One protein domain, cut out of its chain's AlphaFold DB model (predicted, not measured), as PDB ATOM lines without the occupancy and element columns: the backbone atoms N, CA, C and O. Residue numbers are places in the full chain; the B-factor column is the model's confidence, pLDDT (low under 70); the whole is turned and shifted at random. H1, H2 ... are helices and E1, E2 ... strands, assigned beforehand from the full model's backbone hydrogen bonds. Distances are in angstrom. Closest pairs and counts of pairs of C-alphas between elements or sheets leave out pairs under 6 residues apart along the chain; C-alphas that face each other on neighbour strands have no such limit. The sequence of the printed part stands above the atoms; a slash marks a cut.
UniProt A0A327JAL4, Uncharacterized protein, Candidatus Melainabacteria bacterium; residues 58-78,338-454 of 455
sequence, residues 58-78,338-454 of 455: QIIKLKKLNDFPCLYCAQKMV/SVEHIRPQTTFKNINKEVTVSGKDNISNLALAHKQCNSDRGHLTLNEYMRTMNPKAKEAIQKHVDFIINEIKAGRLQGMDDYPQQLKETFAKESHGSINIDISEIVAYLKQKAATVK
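What this domain is: This is residues 58 to 78 and 338 to 454 of the 455 residues of an uncharacterized protein of Candidatus Melainabacteria bacterium (UniProt A0A327JAL4). The body sets a helical hairpin, H4 and H5, beside a small sheet of two strands, E1 and E4. From it a thin strand hairpin, E2 and E3, reaches to one end of the long axis with its tip, residues 349 to 354, standing free, while H6, packed on H4 by residues 441 to 445, reaches toward the other end. H1 and H2 lie by the small sheet, and H3 lies near H2 and H4. The printed part has 138 residues with six named helices and four named strands, in the order H1 E1 E2 E3 E4 H2 H3 H4 H5 H6; the class is mixed, helices and strands, and each two-stranded sheet, E1 - E4 and E2 - E3, is antiparallel. The whole is compact, with a radius of gyration of the C-alphas of 16.0 A, and spans 62 by 29 by 26 A.

Where its parts are: H1, residues 58 to 63, begins at C-alpha 58 (-45.169, 21.381, -26.163). Residues 64 to 78 hold no named element. E1 is residues 338 to 341, E2 346 to 350, E3 353 to 357 and E4 366 to 370. H2, residues 371 to 377, and H3, residues 382 to 388, come next. H4, residues 393 to 409, is the longest helix, 24.4 A from its first C-alpha at (-51.969, 43.659, -28.550) to its last. H5, residues 419 to 430, measures 16.3 A. H6, residues 440 to 452, measures 18.8 A and ends at C-alpha 452 (-61.268, 14.930, -7.409).

How they stand to each other: E1 and E4 are antiparallel neighbours at 135 degrees; N 338 and O 369 are 2.8 A apart, within hydrogen-bond range. The closest C-alphas of H1 and E4 are those of Ile 59 and Leu 366, 7.8 A apart; those of E1 and H2 are Ser 338 and Lys 371, 5.0 A. E4 and H4 are near each other, with 5 pairs of C-alphas within 10 A. H4 and H5, a helical hairpin, touch with residues 401 to 405 and 420 to 423, closest at the C-alphas of Val 401 and Pro 420, 6.4 A, at a shallow tilt of 17 degrees, opposite ways. H6 touches H4 at the C-alphas of Ile 442 and Ile 405, 6.0 A, at a shallow tilt of 12 degrees, the same way. H3 is close to H4 but not clearly touching it; the C-alphas of Met 386 and Ala 393 are 6.2 A apart. The hairpin E2 and E3, antiparallel at 164 degrees, has N 348 and O 355 within hydrogen-bond range at 2.8 A; E2 and H2 are apart. In H1, H2, H3, H4, H5 and H6 every O i to N i+4 pair is within hydrogen-bond range.

The domain as a whole: The two C-alphas farthest apart are those of Ile 351 and Lys 454, 61.9 A. Residues 79 to 337 are not printed; C-alphas 78 and 338 are 10.2 A apart across the cut. Of the links that are printed whole, none is long. The mean pLDDT of the printed part is 86.2; residues 346 to 358 and 454 are under 70.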
ATOM      1  N   GLN A  58     -44.063  20.522 -26.587       78.25
ATOM      2  CA  GLN A  58     -45.169  21.381 -26.163       78.25
ATOM      3  C   GLN A  58     -45.598  22.348 -27.279       78.25
ATOM      4  O   GLN A  58     -46.785  22.456 -27.575       78.25
ATOM      5  N   ILE A  59     -44.645  22.984 -27.970       81.44
ATOM      6  CA  ILE A  59     -44.939  23.880 -29.102       81.44
ATOM      7  C   ILE A  59     -45.555  23.113 -30.275       81.44
ATOM      8  O   ILE A  59     -46.469  23.612 -30.930       81.44
ATOM      9  N   ILE A  60     -45.111  21.877 -30.521       76.94
ATOM     10  CA  ILE A  60     -45.704  21.014 -31.552       76.94
ATOM     11  C   ILE A  60     -47.178  20.722 -31.239       76.94
ATOM     12  O   ILE A  60     -47.993  20.703 -32.161       76.94
ATOM     13  N   LYS A  61     -47.542  20.508 -29.964       81.44
ATOM     14  CA  LYS A  61     -48.947  20.306 -29.567       81.44
ATOM     15  C   LYS A  61     -49.802  21.528 -29.903       81.44
ATOM     16  O   LYS A  61     -50.857  21.354 -30.504       81.44
ATOM     17  N   LEU A  62     -49.323  22.740 -29.607       80.94
ATOM     18  CA  LEU A  62     -50.050  23.978 -29.919       80.94
ATOM     19  C   LEU A  62     -50.282  24.145 -31.429       80.94
ATOM     20  O   LEU A  62     -51.396  24.437 -31.844       80.94
ATOM     21  N   LYS A  63     -49.266  23.882 -32.265       81.06
ATOM     22  CA  LYS A  63     -49.375  24.001 -33.735       81.06
ATOM     23  C   LYS A  63     -50.381  23.047 -34.384       81.06
ATOM     24  O   LYS A  63     -50.812  23.265 -35.512       81.06
ATOM     25  N   LYS A  64     -50.736  21.957 -33.700       81.56
ATOM     26  CA  LYS A  64     -51.718  20.985 -34.201       81.56
ATOM     27  C   LYS A  64     -53.163  21.434 -33.995       81.56
ATOM     28  O   LYS A  64     -54.046  20.809 -34.588       81.56
ATOM     29  N   LEU A  65     -53.389  22.448 -33.157       82.56
ATOM     30  CA  LEU A  65     -54.707  23.001 -32.883       82.56
ATOM     31  C   LEU A  65     -55.167  23.880 -34.047       82.56
ATOM     32  O   LEU A  65     -54.385  24.623 -34.636       82.56
ATOM     33  N   ASN A  66     -56.454  23.782 -34.362       80.88
ATOM     34  CA  ASN A  66     -57.097  24.641 -35.348       80.88
ATOM     35  C   ASN A  66     -57.576  25.931 -34.673       80.88
ATOM     36  O   ASN A  66     -57.786  25.950 -33.461       80.88
ATOM     37  N   ASP A  67     -57.778  26.985 -35.461       84.75
ATOM     38  CA  ASP A  67     -58.375  28.252 -35.016       84.75
ATOM     39  C   ASP A  67     -57.649  28.952 -33.858       84.75
ATOM     40  O   ASP A  67     -58.213  29.832 -33.208       84.75
ATOM     41  N   PHE A  68     -56.384  28.600 -33.615       91.94
ATOM     42  CA  PHE A  68     -55.591  29.198 -32.552       91.94
ATOM     43  C   PHE A  68     -55.484  30.715 -32.800       91.94
ATOM     44  O   PHE A  68     -55.059  31.120 -33.887       91.94
ATOM     45  N   PRO A  69     -55.865  31.583 -31.848       95.19
ATOM     46  CA  PRO A  69     -55.813  33.026 -32.045       95.19
ATOM     47  C   PRO A  69     -54.368  33.532 -32.025       95.19
ATOM     48  O   PRO A  69     -53.578  33.194 -31.145       95.19
ATOM     49  N   CYS A  70     -54.007  34.378 -32.982       95.19
ATOM     50  CA  CYS A  70     -52.698  35.017 -33.018       95.19
ATOM     51  C   CYS A  70     -52.470  35.882 -31.776       95.19
ATOM     52  O   CYS A  70     -53.332  36.678 -31.399       95.19
ATOM     53  N   LEU A  71     -51.270  35.780 -31.197       95.12
ATOM     54  CA  LEU A  71     -50.869  36.535 -30.013       95.12
ATOM     55  C   LEU A  71     -51.091  38.051 -30.131       95.12
ATOM     56  O   LEU A  71     -51.442  38.700 -29.150       95.12
ATOM     57  N   TYR A  72     -50.875  38.624 -31.316       94.75
ATOM     58  CA  TYR A  72     -50.850  40.078 -31.493       94.75
ATOM     59  C   TYR A  72     -52.163  40.673 -31.995       94.75
ATOM     60  O   TYR A  72     -52.440  41.836 -31.714       94.75
ATOM     61  N   CYS A  73     -52.983  39.920 -32.725       93.69
ATOM     62  CA  CYS A  73     -54.215  40.454 -33.318       93.69
ATOM     63  C   CYS A  73     -55.481  39.670 -32.947       93.69
ATOM     64  O   CYS A  73     -56.572  40.076 -33.345       93.69
ATOM     65  N   ALA A  74     -55.356  38.562 -32.208       94.94
ATOM     66  CA  ALA A  74     -56.431  37.641 -31.823       94.94
ATOM     67  C   ALA A  74     -57.223  37.010 -32.980       94.94
ATOM     68  O   ALA A  74     -58.149  36.239 -32.734       94.94
ATOM     69  N   GLN A  75     -56.884  37.313 -34.234       94.06
ATOM     70  CA  GLN A  75     -57.478  36.653 -35.387       94.06
ATOM     71  C   GLN A  75     -57.023  35.195 -35.438       94.06
ATOM     72  O   GLN A  75     -55.900  34.869 -35.047       94.06
ATOM     73  N   LYS A  76     -57.907  34.323 -35.927       93.94
ATOM     74  CA  LYS A  76     -57.623  32.896 -36.082       93.94
ATOM     75  C   LYS A  76     -56.428  32.697 -37.013       93.94
ATOM     76  O   LYS A  76     -56.362  33.296 -38.085       93.94
ATOM     77  N   MET A  77     -55.486  31.859 -36.604       93.31
ATOM     78  CA  MET A  77     -54.391  31.416 -37.457       93.31
ATOM     79  C   MET A  77     -54.843  30.249 -38.328       93.31
ATOM     80  O   MET A  77     -55.612  29.384 -37.906       93.31
ATOM     81  N   VAL A  78     -54.333  30.224 -39.551       90.75
ATOM     82  CA  VAL A  78     -54.436  29.077 -40.448       90.75
ATOM     83  C   VAL A  78     -53.433  28.037 -39.967       90.75
ATOM     84  O   VAL A  78     -52.257  28.353 -39.870       90.75
ATOM     85  N   SER A 338     -46.682  30.898 -36.773       88.88
ATOM     86  CA  SER A 338     -45.255  30.914 -36.484       88.88
ATOM     87  C   SER A 338     -45.025  30.870 -34.975       88.88
ATOM     88  O   SER A 338     -45.891  31.216 -34.173       88.88
ATOM     89  N   VAL A 339     -43.846  30.383 -34.587       89.75
ATOM     90  CA  VAL A 339     -43.414  30.426 -33.186       89.75
ATOM     91  C   VAL A 339     -42.775  31.784 -32.952       89.75
ATOM     92  O   VAL A 339     -41.870  32.166 -33.693       89.75
ATOM     93  N   GLU A 340     -43.265  32.490 -31.946       89.06
ATOM     94  CA  GLU A 340     -42.830  33.819 -31.544       89.06
ATOM     95  C   GLU A 340     -42.062  33.755 -30.230       89.06
ATOM     96  O   GLU A 340     -42.531  33.134 -29.275       89.06
ATOM     97  N   HIS A 341     -40.931  34.456 -30.158       90.00
ATOM     98  CA  HIS A 341     -40.229  34.687 -28.901       90.00
ATOM     99  C   HIS A 341     -40.745  35.963 -28.242       90.00
ATOM    100  O   HIS A 341     -40.513  37.060 -28.749       90.00
ATOM    101  N   ILE A 342     -41.380  35.847 -27.074       91.31
ATOM    102  CA  ILE A 342     -41.915  37.004 -26.334       91.31
ATOM    103  C   ILE A 342     -40.788  38.008 -26.054       91.31
ATOM    104  O   ILE A 342     -40.894  39.188 -26.400       91.31
ATOM    105  N   ARG A 343     -39.662  37.524 -25.527       88.56
ATOM    106  CA  ARG A 343     -38.383  38.236 -25.521       88.56
ATOM    107  C   ARG A 343     -37.618  37.898 -26.802       88.56
ATOM    108  O   ARG A 343     -37.222  36.739 -26.944       88.56
ATOM    109  N   PRO A 344     -37.360  38.866 -27.695       82.81
ATOM    110  CA  PRO A 344     -36.727  38.586 -28.974       82.81
ATOM    111  C   PRO A 344     -35.285  38.103 -28.780       82.81
ATOM    112  O   PRO A 344     -34.609  38.459 -27.809       82.81
ATOM    113  N   GLN A 345     -34.811  37.295 -29.725       75.62
ATOM    114  CA  GLN A 345     -33.402  36.940 -29.840       75.62
ATOM    115  C   GLN A 345     -32.751  37.868 -30.866       75.62
ATOM    116  O   GLN A 345     -32.838  37.637 -32.070       75.62
ATOM    117  N   THR A 346     -32.111  38.928 -30.383       66.56
ATOM    118  CA  THR A 346     -31.524  39.962 -31.242       66.56
ATOM    119  C   THR A 346     -30.109  40.270 -30.799       66.56
ATOM    120  O   THR A 346     -29.857  40.536 -29.626       66.56
ATOM    121  N   THR A 347     -29.190  40.305 -31.756       56.12
ATOM    122  CA  THR A 347     -27.861  40.875 -31.555       56.12
ATOM    123  C   THR A 347     -27.834  42.284 -32.130       56.12
ATOM    124  O   THR A 347     -28.133  42.507 -33.296       56.12
ATOM    125  N   PHE A 348     -27.493  43.254 -31.297       58.16
ATOM    126  CA  PHE A 348     -27.298  44.644 -31.671       58.16
ATOM    127  C   PHE A 348     -25.805  44.884 -31.853       58.16
ATOM    128  O   PHE A 348     -25.025  44.602 -30.946       58.16
ATOM    129  N   LYS A 349     -25.393  45.436 -32.994       42.38
ATOM    130  CA  LYS A 349     -24.040  45.980 -33.156       42.38
ATOM    131  C   LYS A 349     -24.117  47.495 -33.032       42.38
ATOM    132  O   LYS A 349     -24.807  48.149 -33.806       42.38
ATOM    133  N   ASN A 350     -23.447  48.046 -32.028       42.84
ATOM    134  CA  ASN A 350     -23.112  49.464 -31.961       42.84
ATOM    135  C   ASN A 350     -21.616  49.624 -32.293       42.84
ATOM    136  O   ASN A 350     -20.856  48.666 -32.163       42.84
ATOM    137  N   ILE A 351     -21.200  50.833 -32.680       43.94
ATOM    138  CA  ILE A 351     -19.841  51.222 -33.096       43.94
ATOM    139  C   ILE A 351     -18.776  50.744 -32.085       43.94
ATOM    140  O   ILE A 351     -17.657  50.434 -32.477       43.94
ATOM    141  N   ASN A 352     -19.154  50.596 -30.806       37.62
ATOM    142  CA  ASN A 352     -18.252  50.222 -29.713       37.62
ATOM    143  C   ASN A 352     -18.634  48.934 -28.948       37.62
ATOM    144  O   ASN A 352     -17.920  48.566 -28.016       37.62
ATOM    145  N   LYS A 353     -19.755  48.258 -29.259       40.28
ATOM    146  CA  LYS A 353     -20.175  47.044 -28.525       40.28
ATOM    147  C   LYS A 353     -21.231  46.226 -29.266       40.28
ATOM    148  O   LYS A 353     -22.220  46.771 -29.754       40.28
ATOM    149  N   GLU A 354     -21.056  44.910 -29.267       47.56
ATOM    150  CA  GLU A 354     -22.090  43.947 -29.645       47.56
ATOM    151  C   GLU A 354     -22.895  43.561 -28.394       47.56
ATOM    152  O   GLU A 354     -22.341  43.068 -27.412       47.56
ATOM    153  N   VAL A 355     -24.199  43.842 -28.389       55.44
ATOM    154  CA  VAL A 355     -25.116  43.509 -27.291       55.44
ATOM    155  C   VAL A 355     -26.101  42.472 -27.798       55.44
ATOM    156  O   VAL A 355     -26.937  42.771 -28.640       55.44
ATOM    157  N   THR A 356     -26.028  41.250 -27.281       57.84
ATOM    158  CA  THR A 356     -27.014  40.211 -27.600       57.84
ATOM    159  C   THR A 356     -28.091  40.166 -26.527       57.84
ATOM    160  O   THR A 356     -27.820  39.839 -25.373       57.84
ATOM    161  N   VAL A 357     -29.331  40.461 -26.910       64.81
ATOM    162  CA  VAL A 357     -30.522  40.105 -26.139       64.81
ATOM    163  C   VAL A 357     -30.871  38.670 -26.517       64.81
ATOM    164  O   VAL A 357     -31.347  38.403 -27.614       64.81
ATOM    165  N   SER A 358     -30.591  37.724 -25.621       67.81
ATOM    166  CA  SER A 358     -30.946  36.317 -25.819       67.81
ATOM    167  C   SER A 358     -32.272  36.021 -25.120       67.81
ATOM    168  O   SER A 358     -32.324  35.818 -23.905       67.81
ATOM    169  N   GLY A 359     -33.362  36.032 -25.888       73.06
ATOM    170  CA  GLY A 359     -34.558  35.273 -25.531       73.06
ATOM    171  C   GLY A 359     -34.193  33.800 -25.363       73.06
ATOM    172  O   GLY A 359     -33.447  33.259 -26.175       73.06
ATOM    173  N   LYS A 360     -34.664  33.158 -24.288       78.81
ATOM    174  CA  LYS A 360     -34.417  31.724 -24.075       78.81
ATOM    175  C   LYS A 360     -35.294  30.901 -25.019       78.81
ATOM    176  O   LYS A 360     -36.463  31.235 -25.215       78.81
ATOM    177  N   ASP A 361     -34.756  29.788 -25.504       82.38
ATOM    178  CA  ASP A 361     -35.490  28.784 -26.282       82.38
ATOM    179  C   ASP A 361     -36.220  27.805 -25.360       82.38
ATOM    180  O   ASP A 361     -35.902  26.619 -25.275       82.38
ATOM    181  N   ASN A 362     -37.190  28.315 -24.606       85.81
ATOM    182  CA  ASN A 362     -38.000  27.513 -23.701       85.81
ATOM    183  C   ASN A 362     -39.479  27.878 -23.811       85.81
ATOM    184  O   ASN A 362     -39.830  28.983 -24.210       85.81
ATOM    185  N   ILE A 363     -40.350  26.940 -23.437       87.25
ATOM    186  CA  ILE A 363     -41.799  27.096 -23.602       87.25
ATOM    187  C   ILE A 363     -42.328  28.390 -22.960       87.25
ATOM    188  O   ILE A 363     -43.138  29.062 -23.580       87.25
ATOM    189  N   SER A 364     -41.789  28.819 -21.811       90.25
ATOM    190  CA  SER A 364     -42.177  30.070 -21.137       90.25
ATOM    191  C   SER A 364     -41.982  31.336 -21.977       90.25
ATOM    192  O   SER A 364     -42.702  32.307 -21.783       90.25
ATOM    193  N   ASN A 365     -41.017  31.338 -22.901       91.19
ATOM    194  CA  ASN A 365     -40.719  32.477 -23.769       91.19
ATOM    195  C   ASN A 365     -41.302  32.328 -25.183       91.19
ATOM    196  O   ASN A 365     -41.063  33.181 -26.033       91.19
ATOM    197  N   LEU A 366     -42.034  31.250 -25.458       91.31
ATOM    198  CA  LEU A 366     -42.566  30.961 -26.782       91.31
ATOM    199  C   LEU A 366     -44.086  31.049 -26.776       91.31
ATOM    200  O   LEU A 366     -44.736  30.556 -25.859       91.31
ATOM    201  N   ALA A 367     -44.645  31.635 -27.826       92.81
ATOM    202  CA  ALA A 367     -46.079  31.703 -28.093       92.81
ATOM    203  C   ALA A 367     -46.336  31.546 -29.601       92.81
ATOM    204  O   ALA A 367     -45.392  31.477 -30.392       92.81
ATOM    205  N   LEU A 368     -47.603  31.458 -30.016       92.81
ATOM    206  CA  LEU A 368     -47.958  31.386 -31.438       92.81
ATOM    207  C   LEU A 368     -48.475  32.732 -31.958       92.81
ATOM    208  O   LEU A 368     -49.368  33.346 -31.378       92.81
ATOM    209  N   ALA A 369     -47.953  33.175 -33.092       93.62
ATOM    210  CA  ALA A 369     -48.427  34.365 -33.787       93.62
ATOM    211  C   ALA A 369     -48.602  34.066 -35.275       93.62
ATOM    212  O   ALA A 369     -48.017  33.119 -35.796       93.62
ATOM    213  N   HIS A 370     -49.386  34.880 -35.980       93.31
ATOM    214  CA  HIS A 370     -49.345  34.883 -37.438       93.31
ATOM    215  C   HIS A 370     -47.917  35.140 -37.897       93.31
ATOM    216  O   HIS A 370     -47.240  36.026 -37.362       93.31
ATOM    217  N   LYS A 371     -47.488  34.439 -38.946       91.69
ATOM    218  CA  LYS A 371     -46.184  34.673 -39.569       91.69
ATOM    219  C   LYS A 371     -45.992  36.140 -39.959       91.69
ATOM    220  O   LYS A 371     -44.896  36.671 -39.781       91.69
ATOM    221  N   GLN A 372     -47.048  36.797 -40.442       90.88
ATOM    222  CA  GLN A 372     -47.025  38.226 -40.749       90.88
ATOM    223  C   GLN A 372     -46.825  39.080 -39.492       90.88
ATOM    224  O   GLN A 372     -45.898  39.877 -39.465       90.88
ATOM    225  N   CYS A 373     -47.615  38.879 -38.431       91.81
ATOM    226  CA  CYS A 373     -47.493  39.679 -37.207       91.81
ATOM    227  C   CYS A 373     -46.126  39.516 -36.524       91.81
ATOM    228  O   CYS A 373     -45.566  40.494 -36.038       91.81
ATOM    229  N   ASN A 374     -45.577  38.300 -36.524       90.94
ATOM    230  CA  ASN A 374     -44.210  38.024 -36.078       90.94
ATOM    231  C   ASN A 374     -43.188  38.804 -36.932       90.94
ATOM    232  O   ASN A 374     -42.365  39.552 -36.406       90.94
ATOM    233  N   SER A 375     -43.304  38.722 -38.264       87.06
ATOM    234  CA  SER A 375     -42.433  39.471 -39.177       87.06
ATOM    235  C   SER A 375     -42.548  40.990 -39.005       87.06
ATOM    236  O   SER A 375     -41.540  41.680 -39.151       87.06
ATOM    237  N   ASP A 376     -43.747  41.507 -38.731       84.88
ATOM    238  CA  ASP A 376     -44.006  42.935 -38.523       84.88
ATOM    239  C   ASP A 376     -43.417  43.427 -37.203       84.88
ATOM    240  O   ASP A 376     -42.870  44.528 -37.144       84.88
ATOM    241  N   ARG A 377     -43.491  42.609 -36.143       85.62
ATOM    242  CA  ARG A 377     -42.830  42.914 -34.873       85.62
ATOM    243  C   ARG A 377     -41.317  42.963 -35.038       85.62
ATOM    244  O   ARG A 377     -40.652  43.840 -34.483       85.62
ATOM    245  N   GLY A 378     -40.761  42.021 -35.787       82.69
ATOM    246  CA  GLY A 378     -39.336  41.990 -36.030       82.69
ATOM    247  C   GLY A 378     -38.539  41.758 -34.741       82.69
ATOM    248  O   GLY A 378     -38.737  40.786 -34.021       82.69
ATOM    249  N   HIS A 379     -37.629  42.683 -34.445       77.50
ATOM    250  CA  HIS A 379     -36.775  42.657 -33.254       77.50
ATOM    251  C   HIS A 379     -37.277  43.576 -32.130       77.50
ATOM    252  O   HIS A 379     -36.605  43.686 -31.103       77.50
ATOM    253  N   LEU A 380     -38.407  44.267 -32.336       79.94
ATOM    254  CA  LEU A 380     -38.942  45.214 -31.365       79.94
ATOM    255  C   LEU A 380     -39.260  44.491 -30.060       79.94
ATOM    256  O   LEU A 380     -39.874  43.418 -30.055       79.94
ATOM    257  N   THR A 381     -38.903  45.100 -28.931       85.38
ATOM    258  CA  THR A 381     -39.374  44.599 -27.637       85.38
ATOM    259  C   THR A 381     -40.900  44.647 -27.587       85.38
ATOM    260  O   THR A 381     -41.548  45.371 -28.348       85.38
ATOM    261  N   LEU A 382     -41.511  43.853 -26.703       86.81
ATOM    262  CA  LEU A 382     -42.970  43.814 -26.604       86.81
ATOM    263  C   LEU A 382     -43.562  45.204 -26.312       86.81
ATOM    264  O   LEU A 382     -44.518  45.615 -26.965       86.81
ATOM    265  N   ASN A 383     -42.955  45.953 -25.389       85.31
ATOM    266  CA  ASN A 383     -43.373  47.315 -25.057       85.31
ATOM    267  C   ASN A 383     -43.267  48.282 -26.239       85.31
ATOM    268  O   ASN A 383     -44.182  49.072 -26.468       85.31
ATOM    269  N   GLU A 384     -42.171  48.228 -26.998       82.38
ATOM    270  CA  GLU A 384     -42.018  49.065 -28.188       82.38
ATOM    271  C   GLU A 384     -43.074  48.736 -29.225       82.38
ATOM    272  O   GLU A 384     -43.779  49.638 -29.666       82.38
ATOM    273  N   TYR A 385     -43.239  47.451 -29.542       86.12
ATOM    274  CA  TYR A 385     -44.227  46.993 -30.507       86.12
ATOM    275  C   TYR A 385     -45.644  47.445 -30.133       86.12
ATOM    276  O   TYR A 385     -46.362  47.983 -30.976       86.12
ATOM    277  N   MET A 386     -46.038  47.304 -28.864       87.69
ATOM    278  CA  MET A 386     -47.343  47.779 -28.401       87.69
ATOM    279  C   MET A 386     -47.491  49.292 -28.542       87.69
ATOM    280  O   MET A 386     -48.523  49.777 -28.992       87.69
ATOM    281  N   ARG A 387     -46.458  50.056 -28.185       83.94
ATOM    282  CA  ARG A 387     -46.514  51.519 -28.225       83.94
ATOM    283  C   ARG A 387     -46.545  52.070 -29.650       83.94
ATOM    284  O   ARG A 387     -47.203  53.079 -29.884       83.94
ATOM    285  N   THR A 388     -45.799  51.469 -30.576       76.62
ATOM    286  CA  THR A 388     -45.562  52.051 -31.906       76.62
ATOM    287  C   THR A 388     -46.384  51.406 -33.012       76.62
ATOM    288  O   THR A 388     -46.777  52.107 -33.940       76.62
ATOM    289  N   MET A 389     -46.660  50.103 -32.919       80.19
ATOM    290  CA  MET A 389     -47.253  49.324 -34.011       80.19
ATOM    291  C   MET A 389     -48.639  48.780 -33.667       80.19
ATOM    292  O   MET A 389     -49.519  48.773 -34.524       80.19
ATOM    293  N   ASN A 390     -48.850  48.304 -32.436       86.25
ATOM    294  CA  ASN A 390     -50.093  47.627 -32.070       86.25
ATOM    295  C   ASN A 390     -50.513  47.849 -30.603       86.25
ATOM    296  O   ASN A 390     -50.352  46.955 -29.764       86.25
ATOM    297  N   PRO A 391     -51.135  49.002 -30.289       85.62
ATOM    298  CA  PRO A 391     -51.599  49.315 -28.934       85.62
ATOM    299  C   PRO A 391     -52.646  48.344 -28.376       85.62
ATOM    300  O   PRO A 391     -52.808  48.263 -27.163       85.62
ATOM    301  N   LYS A 392     -53.331  47.590 -29.249       87.62
ATOM    302  CA  LYS A 392     -54.382  46.620 -28.894       87.62
ATOM    303  C   LYS A 392     -53.859  45.190 -28.702       87.62
ATOM    304  O   LYS A 392     -54.634  44.243 -28.568       87.62
ATOM    305  N   ALA A 393     -52.538  44.991 -28.730       90.62
ATOM    306  CA  ALA A 393     -51.969  43.659 -28.550       90.62
ATOM    307  C   ALA A 393     -52.237  43.107 -27.140       90.62
ATOM    308  O   ALA A 393     -52.298  41.896 -26.968       90.62
ATOM    309  N   LYS A 394     -52.445  43.969 -26.133       91.62
ATOM    310  CA  LYS A 394     -52.743  43.541 -24.760       91.62
ATOM    311  C   LYS A 394     -54.016  42.695 -24.686       91.62
ATOM    312  O   LYS A 394     -53.994  41.624 -24.084       91.62
ATOM    313  N   GLU A 395     -55.104  43.132 -25.320       93.94
ATOM    314  CA  GLU A 395     -56.349  42.359 -25.366       93.94
ATOM    315  C   GLU A 395     -56.177  41.064 -26.167       93.94
ATOM    316  O   GLU A 395     -56.775  40.040 -25.832       93.94
ATOM    317  N   ALA A 396     -55.349  41.087 -27.216       96.06
ATOM    318  CA  ALA A 396     -55.061  39.899 -28.009       96.06
ATOM    319  C   ALA A 396     -54.265  38.843 -27.229       96.06
ATOM    320  O   ALA A 396     -54.583  37.657 -27.317       96.06
ATOM    321  N   ILE A 397     -53.304  39.274 -26.409       96.62
ATOM    322  CA  ILE A 397     -52.511  38.397 -25.543       96.62
ATOM    323  C   ILE A 397     -53.406  37.690 -24.521       96.62
ATOM    324  O   ILE A 397     -53.257  36.485 -24.329       96.62
ATOM    325  N   GLN A 398     -54.366  38.395 -23.908       97.06
ATOM    326  CA  GLN A 398     -55.312  37.752 -22.990       97.06
ATOM    327  C   GLN A 398     -56.136  36.681 -23.714       97.06
ATOM    328  O   GLN A 398     -56.121  35.529 -23.297       97.06
ATOM    329  N   LYS A 399     -56.745  37.010 -24.863       97.12
ATOM    330  CA  LYS A 399     -57.518  36.042 -25.669       97.12
ATOM    331  C   LYS A 399     -56.695  34.824 -26.086       97.12
ATOM    332  O   LYS A 399     -57.216  33.713 -26.156       97.12
ATOM    333  N   HIS A 400     -55.412  35.031 -26.377       96.94
ATOM    334  CA  HIS A 400     -54.477  33.959 -26.694       96.94
ATOM    335  C   HIS A 400     -54.277  33.006 -25.512       96.94
ATOM    336  O   HIS A 400     -54.330  31.789 -25.689       96.94
ATOM    337  N   VAL A 401     -54.091  33.541 -24.302       97.31
ATOM    338  CA  VAL A 401     -53.952  32.714 -23.097       97.31
ATOM    339  C   VAL A 401     -55.275  32.076 -22.682       97.31
ATOM    340  O   VAL A 401     -55.272  30.898 -22.333       97.31
ATOM    341  N   ASP A 402     -56.405  32.769 -22.810       97.94
ATOM    342  CA  ASP A 402     -57.735  32.203 -22.547       97.94
ATOM    343  C   ASP A 402     -58.008  30.990 -23.440       97.94
ATOM    344  O   ASP A 402     -58.542  29.973 -22.992       97.94
ATOM    345  N   PHE A 403     -57.596  31.054 -24.711       96.75
ATOM    346  CA  PHE A 403     -57.671  29.908 -25.610       96.75
ATOM    347  C   PHE A 403     -56.843  28.734 -25.075       96.75
ATOM    348  O   PHE A 403     -57.368  27.635 -24.936       96.75
ATOM    349  N   ILE A 404     -55.583  28.962 -24.682       95.94
ATOM    350  CA  ILE A 404     -54.726  27.923 -24.078       95.94
ATOM    351  C   ILE A 404     -55.382  27.309 -22.834       95.94
ATOM    352  O   ILE A 404     -55.399  26.086 -22.694       95.94
ATOM    353  N   ILE A 405     -55.939  28.135 -21.944       97.00
ATOM    354  CA  ILE A 405     -56.632  27.687 -20.729       97.00
ATOM    355  C   ILE A 405     -57.799  26.762 -21.089       97.00
ATOM    356  O   ILE A 405     -57.923  25.671 -20.526       97.00
ATOM    357  N   ASN A 406     -58.620  27.150 -22.064       96.56
ATOM    358  CA  ASN A 406     -59.749  26.344 -22.520       96.56
ATOM    359  C   ASN A 406     -59.309  25.012 -23.145       96.56
ATOM    360  O   ASN A 406     -59.918  23.974 -22.885       96.56
ATOM    361  N   GLU A 407     -58.216  25.009 -23.904       95.06
ATOM    362  CA  GLU A 407     -57.641  23.800 -24.499       95.06
ATOM    363  C   GLU A 407     -57.042  22.843 -23.449       95.06
ATOM    364  O   GLU A 407     -57.147  21.618 -23.587       95.06
ATOM    365  N   ILE A 408     -56.460  23.376 -22.366       94.12
ATOM    366  CA  ILE A 408     -56.009  22.589 -21.203       94.12
ATOM    367  C   ILE A 408     -57.210  21.966 -20.485       94.12
ATOM    368  O   ILE A 408     -57.217  20.758 -20.233       94.12
ATOM    369  N   LYS A 409     -58.248  22.760 -20.198       94.25
ATOM    370  CA  LYS A 409     -59.486  22.286 -19.555       94.25
ATOM    371  C   LYS A 409     -60.188  21.206 -20.377       94.25
ATOM    372  O   LYS A 409     -60.713  20.252 -19.815       94.25
ATOM    373  N   ALA A 410     -60.148  21.317 -21.704       93.56
ATOM    374  CA  ALA A 410     -60.690  20.319 -22.622       93.56
ATOM    375  C   ALA A 410     -59.814  19.056 -22.764       93.56
ATOM    376  O   ALA A 410     -60.147  18.163 -23.540       93.56
ATOM    377  N   GLY A 411     -58.671  18.981 -22.074       91.06
ATOM    378  CA  GLY A 411     -57.758  17.840 -22.130       91.06
ATOM    379  C   GLY A 411     -56.950  17.731 -23.427       91.06
ATOM    380  O   GLY A 411     -56.249  16.741 -23.622       91.06
ATOM    381  N   ARG A 412     -56.996  18.736 -24.313       90.12
ATOM    382  CA  ARG A 412     -56.243  18.739 -25.582       90.12
ATOM    383  C   ARG A 412     -54.777  19.137 -25.397       90.12
ATOM    384  O   ARG A 412     -53.932  18.767 -26.211       90.12
ATOM    385  N   LEU A 413     -54.453  19.806 -24.287       90.12
ATOM    386  CA  LEU A 413     -53.094  20.208 -23.904       90.12
ATOM    387  C   LEU A 413     -52.627  19.565 -22.585       90.12
ATOM    388  O   LEU A 413     -52.085  20.231 -21.707       90.12
ATOM    389  N   GLN A 414     -52.803  18.248 -22.439       85.06
ATOM    390  CA  GLN A 414     -52.299  17.513 -21.270       85.06
ATOM    391  C   GLN A 414     -50.793  17.740 -21.042       85.06
ATOM    392  O   GLN A 414     -49.981  17.625 -21.974       85.06
ATOM    393  N   GLY A 415     -50.433  18.016 -19.785       86.56
ATOM    394  CA  GLY A 415     -49.060  18.298 -19.357       86.56
ATOM    395  C   GLY A 415     -48.609  19.740 -19.607       86.56
ATOM    396  O   GLY A 415     -47.412  20.007 -19.569       86.56
ATOM    397  N   MET A 416     -49.540  20.654 -19.898       91.00
ATOM    398  CA  MET A 416     -49.270  22.089 -20.065       91.00
ATOM    399  C   MET A 416     -49.980  22.946 -19.005       91.00
ATOM    400  O   MET A 416     -50.133  24.146 -19.199       91.00
ATOM    401  N   ASP A 417     -50.378  22.341 -17.883       92.31
ATOM    402  CA  ASP A 417     -51.149  22.972 -16.800       92.31
ATOM    403  C   ASP A 417     -50.455  24.245 -16.249       92.31
ATOM    404  O   ASP A 417     -51.128  25.238 -15.977       92.31
ATOM    405  N   ASP A 418     -49.115  24.268 -16.194       93.50
ATOM    406  CA  ASP A 418     -48.321  25.416 -15.714       93.50
ATOM    407  C   ASP A 418     -48.032  26.478 -16.790       93.50
ATOM    408  O   ASP A 418     -47.502  27.554 -16.497       93.50
ATOM    409  N   TYR A 419     -48.337  26.200 -18.059       94.94
ATOM    410  CA  TYR A 419     -47.961  27.082 -19.164       94.94
ATOM    411  C   TYR A 419     -48.618  28.475 -19.083       94.94
ATOM    412  O   TYR A 419     -47.898  29.461 -19.255       94.94
ATOM    413  N   PRO A 420     -49.918  28.620 -18.737       96.56
ATOM    414  CA  PRO A 420     -50.519  29.938 -18.525       96.56
ATOM    415  C   PRO A 420     -49.809  30.770 -17.447       96.56
ATOM    416  O   PRO A 420     -49.626  31.975 -17.626       96.56
ATOM    417  N   GLN A 421     -49.353  30.140 -16.356       97.12
ATOM    418  CA  GLN A 421     -48.588  30.814 -15.300       97.12
ATOM    419  C   GLN A 421     -47.233  31.310 -15.830       97.12
ATOM    420  O   GLN A 421     -46.872  32.468 -15.623       97.12
ATOM    421  N   GLN A 422     -46.513  30.475 -16.582       95.88
ATOM    422  CA  GLN A 422     -45.228  30.846 -17.187       95.88
ATOM    423  C   GLN A 422     -45.356  31.999 -18.194       95.88
ATOM    424  O   GLN A 422     -44.506  32.894 -18.237       95.88
ATOM    425  N   LEU A 423     -46.429  31.995 -18.995       95.81
ATOM    426  CA  LEU A 423     -46.745  33.097 -19.902       95.81
ATOM    427  C   LEU A 423     -47.049  34.373 -19.119       95.81
ATOM    428  O   LEU A 423     -46.467  35.411 -19.426       95.81
ATOM    429  N   LYS A 424     -47.895  34.307 -18.084       96.94
ATOM    430  CA  LYS A 424     -48.204  35.457 -17.221       96.94
ATOM    431  C   LYS A 424     -46.941  36.124 -16.678       96.94
ATOM    432  O   LYS A 424     -46.807  37.341 -16.784       96.94
ATOM    433  N   GLU A 425     -46.011  35.341 -16.139       96.06
ATOM    434  CA  GLU A 425     -44.744  35.848 -15.599       96.06
ATOM    435  C   GLU A 425     -43.870  36.488 -16.681       96.06
ATOM    436  O   GLU A 425     -43.335  37.583 -16.489       96.06
ATOM    437  N   THR A 426     -43.754  35.834 -17.839       94.81
ATOM    438  CA  THR A 426     -42.928  36.326 -18.947       94.81
ATOM    439  C   THR A 426     -43.504  37.608 -19.543       94.81
ATOM    440  O   THR A 426     -42.764  38.571 -19.734       94.81
ATOM    441  N   PHE A 427     -44.817  37.672 -19.773       95.38
ATOM    442  CA  PHE A 427     -45.470  38.876 -20.277       95.38
ATOM    443  C   PHE A 427     -45.374  40.028 -19.285       95.38
ATOM    444  O   PHE A 427     -44.956  41.110 -19.686       95.38
ATOM    445  N   ALA A 428     -45.655  39.797 -17.998       95.12
ATOM    446  CA  ALA A 428     -45.513  40.834 -16.978       95.12
ATOM    447  C   ALA A 428     -44.077  41.372 -16.910       95.12
ATOM    448  O   ALA A 428     -43.868  42.579 -16.787       95.12
ATOM    449  N   LYS A 429     -43.073  40.500 -17.044       92.25
ATOM    450  CA  LYS A 429     -41.668  40.909 -17.070       92.25
ATOM    451  C   LYS A 429     -41.327  41.732 -18.313       92.25
ATOM    452  O   LYS A 429     -40.844  42.852 -18.180       92.25
ATOM    453  N   GLU A 430     -41.571  41.198 -19.507       89.56
ATOM    454  CA  GLU A 430     -41.162  41.823 -20.775       89.56
ATOM    455  C   GLU A 430     -42.006  43.063 -21.123       89.56
ATOM    456  O   GLU A 430     -41.594  43.900 -21.927       89.56
ATOM    457  N   SER A 431     -43.167  43.220 -20.482       89.38
ATOM    458  CA  SER A 431     -44.013  44.406 -20.589       89.38
ATOM    459  C   SER A 431     -43.818  45.412 -19.443       89.38
ATOM    460  O   SER A 431     -44.559  46.394 -19.364       89.38
ATOM    461  N   HIS A 432     -42.890  45.176 -18.509       88.12
ATOM    462  CA  HIS A 432     -42.709  45.982 -17.288       88.12
ATOM    463  C   HIS A 432     -44.013  46.188 -16.486       88.12
ATOM    464  O   HIS A 432     -44.321  47.287 -16.031       88.12
ATOM    465  N   GLY A 433     -44.819  45.135 -16.364       89.56
ATOM    466  CA  GLY A 433     -46.076  45.119 -15.612       89.56
ATOM    467  C   GLY A 433     -47.289  45.684 -16.355       89.56
ATOM    468  O   GLY A 433     -48.404  45.567 -15.855       89.56
ATOM    469  N   SER A 434     -47.119  46.260 -17.552       88.56
ATOM    470  CA  SER A 434     -48.249  46.798 -18.334       88.56
ATOM    471  C   SER A 434     -49.246  45.726 -18.813       88.56
ATOM    472  O   SER A 434     -50.436  46.019 -18.989       88.56
ATOM    473  N   ILE A 435     -48.796  44.478 -18.967       92.56
ATOM    474  CA  ILE A 435     -49.602  43.291 -19.227       92.56
ATOM    475  C   ILE A 435     -49.626  42.449 -17.953       92.56
ATOM    476  O   ILE A 435     -48.597  41.974 -17.481       92.56
ATOM    477  N   ASN A 436     -50.825  42.234 -17.423       93.31
ATOM    478  CA  ASN A 436     -51.077  41.306 -16.332       93.31
ATOM    479  C   ASN A 436     -52.174  40.353 -16.791       93.31
ATOM    480  O   ASN A 436     -53.326  40.763 -16.914       93.31
ATOM    481  N   ILE A 437     -51.784  39.122 -17.103       96.12
ATOM    482  CA  ILE A 437     -52.689  38.118 -17.654       96.12
ATOM    483  C   ILE A 437     -53.532  37.535 -16.522       96.12
ATOM    484  O   ILE A 437     -53.003  37.122 -15.477       96.12
ATOM    485  N   ASP A 438     -54.843  37.502 -16.730       97.69
ATOM    486  CA  ASP A 438     -55.739  36.768 -15.851       97.69
ATOM    487  C   ASP A 438     -55.638  35.269 -16.149       97.69
ATOM    488  O   ASP A 438     -55.704  34.831 -17.293       97.69
ATOM    489  N   ILE A 439     -55.432  34.497 -15.088       97.50
ATOM    490  CA  ILE A 439     -55.306  33.035 -15.093       97.50
ATOM    491  C   ILE A 439     -56.158  32.415 -13.974       97.50
ATOM    492  O   ILE A 439     -55.968  31.257 -13.602       97.50
ATOM    493  N   SER A 440     -57.057  33.198 -13.374       97.38
ATOM    494  CA  SER A 440     -57.911  32.772 -12.264       97.38
ATOM    495  C   SER A 440     -58.690  31.499 -12.607       97.38
ATOM    496  O   SER A 440     -58.785  30.585 -11.786       97.38
ATOM    497  N   GLU A 441     -59.150  31.398 -13.854       96.62
ATOM    498  CA  GLU A 441     -59.896  30.259 -14.375       96.62
ATOM    499  C   GLU A 441     -59.099  28.946 -14.335       96.62
ATOM    500  O   GLU A 441     -59.600  27.936 -13.829       96.62
ATOM    501  N   ILE A 442     -57.845  28.939 -14.804       95.69
ATOM    502  CA  ILE A 442     -57.023  27.720 -14.766       95.69
ATOM    503  C   ILE A 442     -56.643  27.352 -13.329       95.69
ATOM    504  O   ILE A 442     -56.666  26.177 -12.970       95.69
ATOM    505  N   VAL A 443     -56.386  28.340 -12.467       96.31
ATOM    506  CA  VAL A 443     -56.101  28.099 -11.045       96.31
ATOM    507  C   VAL A 443     -57.294  27.431 -10.354       96.31
ATOM    508  O   VAL A 443     -57.110  26.478  -9.594       96.31
ATOM    509  N   ALA A 444     -58.517  27.896 -10.620       95.62
ATOM    510  CA  ALA A 444     -59.733  27.289 -10.086       95.62
ATOM    511  C   ALA A 444     -59.921  25.847 -10.590       95.62
ATOM    512  O   ALA A 444     -60.169  24.944  -9.788       95.62
ATOM    513  N   TYR A 445     -59.731  25.619 -11.892       94.81
ATOM    514  CA  TYR A 445     -59.818  24.290 -12.501       94.81
ATOM    515  C   TYR A 445     -58.819  23.295 -11.892       94.81
ATOM    516  O   TYR A 445     -59.198  22.185 -11.519       94.81
ATOM    517  N   LEU A 446     -57.551  23.687 -11.729       93.06
ATOM    518  CA  LEU A 446     -56.520  22.806 -11.168       93.06
ATOM    519  C   LEU A 446     -56.781  22.465  -9.695       93.06
ATOM    520  O   LEU A 446     -56.545  21.328  -9.286       93.06
ATOM    521  N   LYS A 447     -57.334  23.403  -8.911       93.94
ATOM    522  CA  LYS A 447     -57.777  23.130  -7.532       93.94
ATOM    523  C   LYS A 447     -58.884  22.077  -7.485       93.94
ATOM    524  O   LYS A 447     -58.806  21.160  -6.674       93.94
ATOM    525  N   GLN A 448     -59.886  22.190  -8.360       92.12
ATOM    526  CA  GLN A 448     -60.974  21.211  -8.451       92.12
ATOM    527  C   GLN A 448     -60.446  19.836  -8.877       92.12
ATOM    528  O   GLN A 448     -60.696  18.846  -8.195       92.12
ATOM    529  N   LYS A 449     -59.626  19.783  -9.934       88.56
ATOM    530  CA  LYS A 449     -58.987  18.554 -10.429       88.56
ATOM    531  C   LYS A 449     -58.168  17.849  -9.339       88.56
ATOM    532  O   LYS A 449     -58.262  16.634  -9.196       88.56
ATOM    533  N   ALA A 450     -57.401  18.597  -8.545       88.69
ATOM    534  CA  ALA A 450     -56.622  18.043  -7.436       88.69
ATOM    535  C   ALA A 450     -57.494  17.505  -6.286       88.69
ATOM    536  O   ALA A 450     -57.076  16.578  -5.595       88.69
ATOM    537  N   ALA A 451     -58.688  18.068  -6.074       88.00
ATOM    538  CA  ALA A 451     -59.645  17.569  -5.089       88.00
ATOM    539  C   ALA A 451     -60.320  16.265  -5.551       88.00
ATOM    540  O   ALA A 451     -60.490  15.357  -4.748       88.00
ATOM    541  N   THR A 452     -60.633  16.134  -6.845       80.88
ATOM    542  CA  THR A 452     -61.268  14.930  -7.409       80.88
ATOM    543  C   THR A 452     -60.350  13.704  -7.420       80.88
ATOM    544  O   THR A 452     -60.842  12.596  -7.310       80.88
ATOM    545  N   VAL A 453     -59.027  13.878  -7.518       73.81
ATOM    546  CA  VAL A 453     -58.048  12.763  -7.520       73.81
ATOM    547  C   VAL A 453     -57.782  12.195  -6.112       73.81
ATOM    548  O   VAL A 453     -57.167  11.143  -5.975       73.81
ATOM    549  N   LYS A 454     -58.215  12.889  -5.049       58.28
ATOM    550  CA  LYS A 454     -58.050  12.447  -3.650       58.28
ATOM    551  C   LYS A 454     -59.214  11.588  -3.126       58.28
ATOM    552  O   LYS A 454     -59.170  11.181  -1.966       58.28
TER     553      LYS A 454